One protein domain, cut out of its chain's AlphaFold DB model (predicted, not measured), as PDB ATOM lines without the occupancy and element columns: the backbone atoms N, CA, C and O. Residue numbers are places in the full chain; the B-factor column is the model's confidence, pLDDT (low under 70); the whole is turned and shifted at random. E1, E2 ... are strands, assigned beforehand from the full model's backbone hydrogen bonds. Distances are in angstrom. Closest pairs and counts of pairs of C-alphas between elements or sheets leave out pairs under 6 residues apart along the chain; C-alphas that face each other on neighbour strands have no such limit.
ATOM      1  N   LEU A  38     134.673 216.883 295.963       89.94
ATOM      2  CA  LEU A  38     133.600 216.803 296.939       89.94
ATOM      3  C   LEU A  38     133.134 218.217 297.269       89.94
ATOM      4  O   LEU A  38     133.940 219.073 297.644       89.94
ATOM      5  N   CYS A  39     131.835 218.441 297.121       90.88
ATOM      6  CA  CYS A  39     131.160 219.680 297.473       90.88
ATOM      7  C   CYS A  39     129.978 219.363 298.385       90.88
ATOM      8  O   CYS A  39     129.358 218.310 298.252       90.88
ATOM      9  N   PHE A  40     129.667 220.283 299.291       89.19
ATOM     10  CA  PHE A  40     128.535 220.176 300.201       89.19
ATOM     11  C   PHE A  40     127.591 221.366 300.023       89.19
ATOM     12  O   PHE A  40     127.954 222.503 300.334       89.19
ATOM     13  N   ASP A  41     126.394 221.099 299.504       88.56
ATOM     14  CA  ASP A  41     125.360 222.107 299.279       88.56
ATOM     15  C   ASP A  41     124.374 222.154 300.452       88.56
ATOM     16  O   ASP A  41     123.805 221.141 300.851       88.56
ATOM     17  N   GLN A  42     124.144 223.353 300.990       88.25
ATOM     18  CA  GLN A  42     123.183 223.589 302.068       88.25
ATOM     19  C   GLN A  42     121.741 223.804 301.554       88.25
ATOM     20  O   GLN A  42     120.884 224.211 302.340       88.25
ATOM     21  N   TYR A  43     121.473 223.562 300.259       80.38
ATOM     22  CA  TYR A  43     120.224 223.014 299.682       80.38
ATOM     23  C   TYR A  43     118.941 223.177 300.534       80.38
ATOM     24  O   TYR A  43     118.230 224.187 300.541       80.38
ATOM     25  N   ASP A  44     118.699 222.136 301.321       77.62
ATOM     26  CA  ASP A  44     117.493 221.931 302.121       77.62
ATOM     27  C   ASP A  44     117.768 221.964 303.632       77.62
ATOM     28  O   ASP A  44     117.027 221.397 304.434       77.62
ATOM     29  N   PHE A  45     118.841 222.635 304.062       78.88
ATOM     30  CA  PHE A  45     119.109 222.809 305.488       78.88
ATOM     31  C   PHE A  45     118.099 223.779 306.109       78.88
ATOM     32  O   PHE A  45     118.085 224.964 305.773       78.88
ATOM     33  N   THR A  46     117.305 223.293 307.071       81.69
ATOM     34  CA  THR A  46     116.344 224.112 307.836       81.69
ATOM     35  C   THR A  46     117.016 225.313 308.503       81.69
ATOM     36  O   THR A  46     116.445 226.400 308.545       81.69
ATOM     37  N   ILE A  47     118.237 225.125 309.015       84.38
ATOM     38  CA  ILE A  47     119.082 226.196 309.547       84.38
ATOM     39  C   ILE A  47     120.416 226.139 308.793       84.38
ATOM     40  O   ILE A  47     121.206 225.228 309.048       84.38
ATOM     41  N   PRO A  48     120.680 227.067 307.854       86.25
ATOM     42  CA  PRO A  48     121.966 227.133 307.177       86.25
ATOM     43  C   PRO A  48     123.062 227.646 308.116       86.25
ATOM     44  O   PRO A  48     122.800 228.368 309.088       86.25
ATOM     45  N   ALA A  49     124.306 227.316 307.777       92.75
ATOM     46  CA  ALA A  49     125.481 227.772 308.499       92.75
ATOM     47  C   ALA A  49     125.543 229.302 308.573       92.75
ATOM     48  O   ALA A  49     125.292 230.018 307.598       92.75
ATOM     49  N   ASN A  50     125.933 229.809 309.735       94.31
ATOM     50  CA  ASN A  50     126.214 231.221 309.963       94.31
ATOM     51  C   ASN A  50     127.310 231.378 311.022       94.31
ATOM     52  O   ASN A  50     127.684 230.415 311.686       94.31
ATOM     53  N   ALA A  51     127.805 232.603 311.208       94.75
ATOM     54  CA  ALA A  51     128.922 232.870 312.112       94.75
ATOM     55  C   ALA A  51     128.651 232.466 313.575       94.75
ATOM     56  O   ALA A  51     129.590 232.176 314.309       94.75
ATOM     57  N   SER A  52     127.385 232.443 314.005       95.75
ATOM     58  CA  SER A  52     126.996 232.031 315.359       95.75
ATOM     59  C   SER A  52     126.680 230.538 315.471       95.75
ATOM     60  O   SER A  52     126.683 230.006 316.575       95.75
ATOM     61  N   ASN A  53     126.396 229.872 314.351       92.19
ATOM     62  CA  ASN A  53     126.047 228.455 314.274       92.19
ATOM     63  C   ASN A  53     126.740 227.845 313.043       92.19
ATOM     64  O   ASN A  53     126.108 227.710 311.986       92.19
ATOM     65  N   PRO A  54     128.050 227.556 313.127       94.38
ATOM     66  CA  PRO A  54     128.765 226.918 312.034       94.38
ATOM     67  C   PRO A  54     128.305 225.466 311.859       94.38
ATOM     68  O   PRO A  54     127.852 224.818 312.803       94.38
ATOM     69  N   ILE A  55     128.444 224.950 310.640       91.56
ATOM     70  CA  ILE A  55     128.180 223.548 310.304       91.56
ATOM     71  C   ILE A  55     129.501 222.890 309.931       91.56
ATOM     72  O   ILE A  55     130.142 223.286 308.959       91.56
ATOM     73  N   THR A  56     129.875 221.848 310.667       92.31
ATOM     74  CA  THR A  56     131.020 220.999 310.329       92.31
ATOM     75  C   THR A  56     130.539 219.763 309.594       92.31
ATOM     76  O   THR A  56     129.661 219.049 310.074       92.31
ATOM     77  N   VAL A  57     131.128 219.507 308.432       89.12
ATOM     78  CA  VAL A  57     130.828 218.344 307.596       89.12
ATOM     79  C   VAL A  57     132.068 217.481 307.489       89.12
ATOM     80  O   VAL A  57     133.164 217.991 307.245       89.12
ATOM     81  N   THR A  58     131.876 216.173 307.620       89.75
ATOM     82  CA  THR A  58     132.910 215.165 307.399       89.75
ATOM     83  C   THR A  58     132.447 214.221 306.302       89.75
ATOM     84  O   THR A  58     131.386 213.615 306.399       89.75
ATOM     85  N   PHE A  59     133.257 214.104 305.256       87.31
ATOM     86  CA  PHE A  59     133.121 213.090 304.222       87.31
ATOM     87  C   PHE A  59     133.997 211.907 304.599       87.31
ATOM     88  O   PHE A  59     135.207 212.072 304.770       87.31
ATOM     89  N   GLU A  60     133.400 210.725 304.680       88.12
ATOM     90  CA  GLU A  60     134.120 209.463 304.789       88.12
ATOM     91  C   GLU A  60     134.162 208.792 303.421       88.12
ATOM     92  O   GLU A  60     133.130 208.530 302.804       88.12
ATOM     93  N   ILE A  61     135.365 208.512 302.933       86.94
ATOM     94  CA  ILE A  61     135.576 207.869 301.644       86.94
ATOM     95  C   ILE A  61     136.107 206.470 301.896       86.94
ATOM     96  O   ILE A  61     137.242 206.278 302.341       86.94
ATOM     97  N   GLN A  62     135.257 205.492 301.601       85.19
ATOM     98  CA  GLN A  62     135.549 204.084 301.802       85.19
ATOM     99  C   GLN A  62     135.894 203.411 300.472       85.19
ATOM    100  O   GLN A  62     135.212 203.573 299.460       85.19
ATOM    101  N   LYS A  63     136.967 202.620 300.486       80.56
ATOM    102  CA  LYS A  63     137.355 201.740 299.386       80.56
ATOM    103  C   LYS A  63     137.669 200.365 299.951       80.56
ATOM    104  O   LYS A  63     138.388 200.244 300.941       80.56
ATOM    105  N   LEU A  64     137.151 199.325 299.300       80.06
ATOM    106  CA  LEU A  64     137.395 197.951 299.716       80.06
ATOM    107  C   LEU A  64     138.903 197.655 299.720       80.06
ATOM    108  O   LEU A  64     139.585 197.853 298.715       80.06
ATOM    109  N   GLY A  65     139.415 197.188 300.859       82.19
ATOM    110  CA  GLY A  65     140.830 196.851 301.029       82.19
ATOM    111  C   GLY A  65     141.775 198.045 301.217       82.19
ATOM    112  O   GLY A  65     142.984 197.838 301.267       82.19
ATOM    113  N   ALA A  66     141.260 199.273 301.343       84.81
ATOM    114  CA  ALA A  66     142.046 200.460 301.679       84.81
ATOM    115  C   ALA A  66     141.596 201.058 303.020       84.81
ATOM    116  O   ALA A  66     140.494 200.795 303.498       84.81
ATOM    117  N   ALA A  67     142.453 201.881 303.626       88.56
ATOM    118  CA  ALA A  67     142.066 202.661 304.795       88.56
ATOM    119  C   ALA A  67     141.018 203.720 304.414       88.56
ATOM    120  O   ALA A  67     141.117 204.339 303.349       88.56
ATOM    121  N   THR A  68     140.040 203.946 305.295       89.56
ATOM    122  CA  THR A  68     139.067 205.035 305.152       89.56
ATOM    123  C   THR A  68     139.791 206.374 305.117       89.56
ATOM    124  O   THR A  68     140.631 206.659 305.971       89.56
ATOM    125  N   GLN A  69     139.454 207.203 304.133       90.12
ATOM    126  CA  GLN A  69     139.916 208.585 304.059       90.12
ATOM    127  C   GLN A  69     138.826 209.507 304.592       90.12
ATOM    128  O   GLN A  69     137.644 209.260 304.368       90.12
ATOM    129  N   THR A  70     139.217 210.584 305.266       91.88
ATOM    130  CA  THR A  70     138.276 211.568 305.804       91.88
ATOM    131  C   THR A  70     138.637 212.965 305.335       91.88
ATOM    132  O   THR A  70     139.797 213.368 305.438       91.88
ATOM    133  N   LEU A  71     137.645 213.720 304.873       92.31
ATOM    134  CA  LEU A  71     137.779 215.143 304.573       92.31
ATOM    135  C   LEU A  71     136.767 215.925 305.402       92.31
ATOM    136  O   LEU A  71     135.568 215.685 305.302       92.31
ATOM    137  N   THR A  72     137.254 216.869 306.204       94.38
ATOM    138  CA  THR A  72     136.416 217.686 307.086       94.38
ATOM    139  C   THR A  72     136.499 219.147 306.673       94.38
ATOM    140  O   THR A  72     137.593 219.663 306.436       94.38
ATOM    141  N   LYS A  73     135.352 219.827 306.622       94.62
ATOM    142  CA  LYS A  73     135.271 221.274 306.416       94.62
ATOM    143  C   LYS A  73     134.201 221.884 307.311       94.62
ATOM    144  O   LYS A  73     133.110 221.339 307.447       94.62
ATOM    145  N   GLU A  74     134.520 223.040 307.879       95.25
ATOM    146  CA  GLU A  74     133.558 223.891 308.570       95.25
ATOM    147  C   GLU A  74     133.031 224.973 307.617       95.25
ATOM    148  O   GLU A  74     133.790 225.607 306.876       95.25
ATOM    149  N   PHE A  75     131.720 225.180 307.647       94.69
ATOM    150  CA  PHE A  75     131.027 226.275 306.991       94.69
ATOM    151  C   PHE A  75     130.513 227.229 308.065       94.69
ATOM    152  O   PHE A  75     129.737 226.837 308.930       94.69
ATOM    153  N   SER A  76     130.919 228.494 307.988       95.81
ATOM    154  CA  SER A  76     130.452 229.581 308.866       95.81
ATOM    155  C   SER A  76     129.526 230.566 308.141       95.81
ATOM    156  O   SER A  76     129.156 231.613 308.675       95.81
ATOM    157  N   SER A  77     129.122 230.231 306.916       94.44
ATOM    158  CA  SER A  77     128.141 230.951 306.112       94.44
ATOM    159  C   SER A  77     127.384 229.981 305.206       94.44
ATOM    160  O   SER A  77     127.830 228.855 304.952       94.44
ATOM    161  N   LEU A  78     126.233 230.431 304.706       92.56
ATOM    162  CA  LEU A  78     125.464 229.686 303.722       92.56
ATOM    163  C   LEU A  78     126.319 229.434 302.472       92.56
ATOM    164  O   LEU A  78     126.755 230.376 301.810       92.56
ATOM    165  N   ALA A  79     126.504 228.161 302.128       91.75
ATOM    166  CA  ALA A  79     127.151 227.730 300.897       91.75
ATOM    167  C   ALA A  79     126.133 227.014 300.006       91.75
ATOM    168  O   ALA A  79     125.471 226.075 300.448       91.75
ATOM    169  N   ARG A  80     126.006 227.477 298.759       90.00
ATOM    170  CA  ARG A  80     125.132 226.899 297.733       90.00
ATOM    171  C   ARG A  80     125.923 226.652 296.469       90.00
ATOM    172  O   ARG A  80     126.670 227.542 296.054       90.00
ATOM    173  N   ILE A  81     125.731 225.492 295.856       86.19
ATOM    174  CA  ILE A  81     126.402 225.182 294.598       86.19
ATOM    175  C   ILE A  81     125.738 225.992 293.477       86.19
ATOM    176  O   ILE A  81     124.515 226.100 293.415       86.19
ATOM    177  N   GLN A  82     126.535 226.621 292.612       79.06
ATOM    178  CA  GLN A  82     126.024 227.458 291.506       79.06
ATOM    179  C   GLN A  82     126.142 226.761 290.139       79.06
ATOM    180  O   GLN A  82     125.955 227.378 289.092       79.06
ATOM    181  N   GLY A  83     126.485 225.473 290.130       82.25
ATOM    182  CA  GLY A  83     126.759 224.697 288.927       82.25
ATOM    183  C   GLY A  83     127.410 223.361 289.271       82.25
ATOM    184  O   GLY A  83     127.001 222.690 290.212       82.25
ATOM    185  N   ILE A  84     128.434 222.971 288.514       82.25
ATOM    186  CA  ILE A  84     129.220 221.771 288.823       82.25
ATOM    187  C   ILE A  84     130.198 222.027 289.974       82.25
ATOM    188  O   ILE A  84     130.776 223.110 290.085       82.25
ATOM    189  N   CYS A  85     130.451 220.997 290.785       86.94
ATOM    190  CA  CYS A  85     131.432 221.071 291.865       86.94
ATOM    191  C   CYS A  85     132.821 221.446 291.320       86.94
ATOM    192  O   CYS A  85     133.409 220.743 290.486       86.94
ATOM    193  N   SER A  86     133.355 222.572 291.794       89.69
ATOM    194  CA  SER A  86     134.624 223.141 291.340       89.69
ATOM    195  C   SER A  86     135.509 223.535 292.519       89.69
ATOM    196  O   SER A  86     135.032 223.701 293.634       89.69
ATOM    197  N   LEU A  87     136.813 223.697 292.272       91.44
ATOM    198  CA  LEU A  87     137.795 224.024 293.316       91.44
ATOM    199  C   LEU A  87     137.598 225.420 293.928       91.44
ATOM    200  O   LEU A  87     138.118 225.698 295.003       91.44
ATOM    201  N   THR A  88     136.891 226.306 293.225       91.06
ATOM    202  CA  THR A  88     136.621 227.684 293.655       91.06
ATOM    203  C   THR A  88     135.200 227.863 294.180       91.06
ATOM    204  O   THR A  88     134.828 228.975 294.544       91.06
ATOM    205  N   ASP A  89     134.388 226.803 294.182       91.81
ATOM    206  CA  ASP A  89     133.018 226.883 294.670       91.81
ATOM    207  C   ASP A  89     133.019 227.031 296.205       91.81
ATOM    208  O   ASP A  89     133.769 226.323 296.885       91.81
ATOM    209  N   PRO A  90     132.191 227.914 296.792       91.62
ATOM    210  CA  PRO A  90     132.075 228.033 298.246       91.62
ATOM    211  C   PRO A  90     131.721 226.704 298.938       91.62
ATOM    212  O   PRO A  90     132.133 226.484 300.081       91.62
ATOM    213  N   THR A  91     131.032 225.792 298.247       92.94
ATOM    214  CA  THR A  91     130.679 224.443 298.722       92.94
ATOM    215  C   THR A  91     131.843 223.447 298.716       92.94
ATOM    216  O   THR A  91     131.717 222.380 299.313       92.94
ATOM    217  N   TYR A  92     132.985 223.766 298.091       94.06
ATOM    218  CA  TYR A  92     134.112 222.843 297.916       94.06
ATOM    219  C   TYR A  92     134.712 222.382 299.245       94.06
ATOM    220  O   TYR A  92     135.165 223.201 300.043       94.06
ATOM    221  N   VAL A  93     134.757 221.073 299.469       94.44
ATOM    222  CA  VAL A  93     135.313 220.452 300.681       94.44
ATOM    223  C   VAL A  93     136.723 219.942 300.431       94.44
ATOM    224  O   VAL A  93     137.615 220.155 301.248       94.44
ATOM    225  N   GLY A  94     136.938 219.288 299.293       92.94
ATOM    226  CA  GLY A  94     138.232 218.714 298.965       92.94
ATOM    227  C   GLY A  94     138.208 217.844 297.716       92.94
ATOM    228  O   GLY A  94     137.183 217.676 297.053       92.94
ATOM    229  N   THR A  95     139.369 217.280 297.406       92.06
ATOM    230  CA  THR A  95     139.557 216.321 296.318       92.06
ATOM    231  C   THR A  95     140.028 214.991 296.863       92.06
ATOM    232  O   THR A  95     140.894 214.962 297.736       92.06
ATOM    233  N   VAL A  96     139.541 213.907 296.272       88.69
ATOM    234  CA  VAL A  96     140.044 212.558 296.522       88.69
ATOM    235  C   VAL A  96     140.510 211.962 295.209       88.69
ATOM    236  O   VAL A  96     139.779 211.968 294.221       88.69
ATOM    237  N   ASN A  97     141.734 211.441 295.200       86.75
ATOM    238  CA  ASN A  97     142.177 210.570 294.126       86.75
ATOM    239  C   ASN A  97     141.711 209.148 294.447       86.75
ATOM    240  O   ASN A  97     142.177 208.551 295.419       86.75
ATOM    241  N   TYR A  98     140.780 208.628 293.659       79.12
ATOM    242  CA  TYR A  98     140.304 207.257 293.759       79.12
ATOM    243  C   TYR A  98     141.051 206.427 292.708       79.12
ATOM    244  O   TYR A  98     140.844 206.664 291.522       79.12
ATOM    245  N   PRO A  99     141.971 205.528 293.095       69.38
ATOM    246  CA  PRO A  99     142.714 204.699 292.152       69.38
ATOM    247  C   PRO A  99     141.881 203.533 291.627       69.38
ATOM    248  O   PRO A  99     141.000 203.044 292.372       69.38
TER     249      PRO A  99
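This is residues 38 to 99 of the 99 residues of the protein "Hypothetical protein" of Adineta steineri (UniProt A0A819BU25). With little regular structure, the domain is a long two-stranded hairpin, E1 and E2, with a third strand, E3, over one face of it. Residues 38 to 39 pair beside E3, and residues 42 to 54 and 76 to 91 loop at one end. The printed part has 62 residues, 21 of them in three strands, E1, E2 and E3 along the chain, with no named helix: all strand. It is elongated, spanning 39 by 23 by 18 A, and only just loose, close to compact, with a radius of gyration of the C-alphas of 13.0 A.

Residues 38 to 39 pair antiparallel with residues 92 to 94 of E3, residues 92 to 98. E1, residues 55 to 61, and E2, residues 69 to 75, form an antiparallel hairpin at 163 degrees; N 57 and O 73 are within hydrogen-bond range at 2.9 A. The closest C-alphas of E2 and E3, Lys 73 and Val 93, are 5.8 A apart. E1 and E3 are near each other, with 6 pairs of C-alphas within 10 A.

E1 begins at C-alpha 55 (128.180, 223.548, 310.304) and is 19.4 A long. E2 measures 20.0 A. E3 measures 17.3 A, ending at C-alpha 98 (140.304, 207.257, 293.759).

The C-alphas farthest apart, Ser 52 and Gly 65, are 40.4 A apart. The printed part has no cut. The link from E2 to E3 is long. Residue 99 is under pLDDT 70.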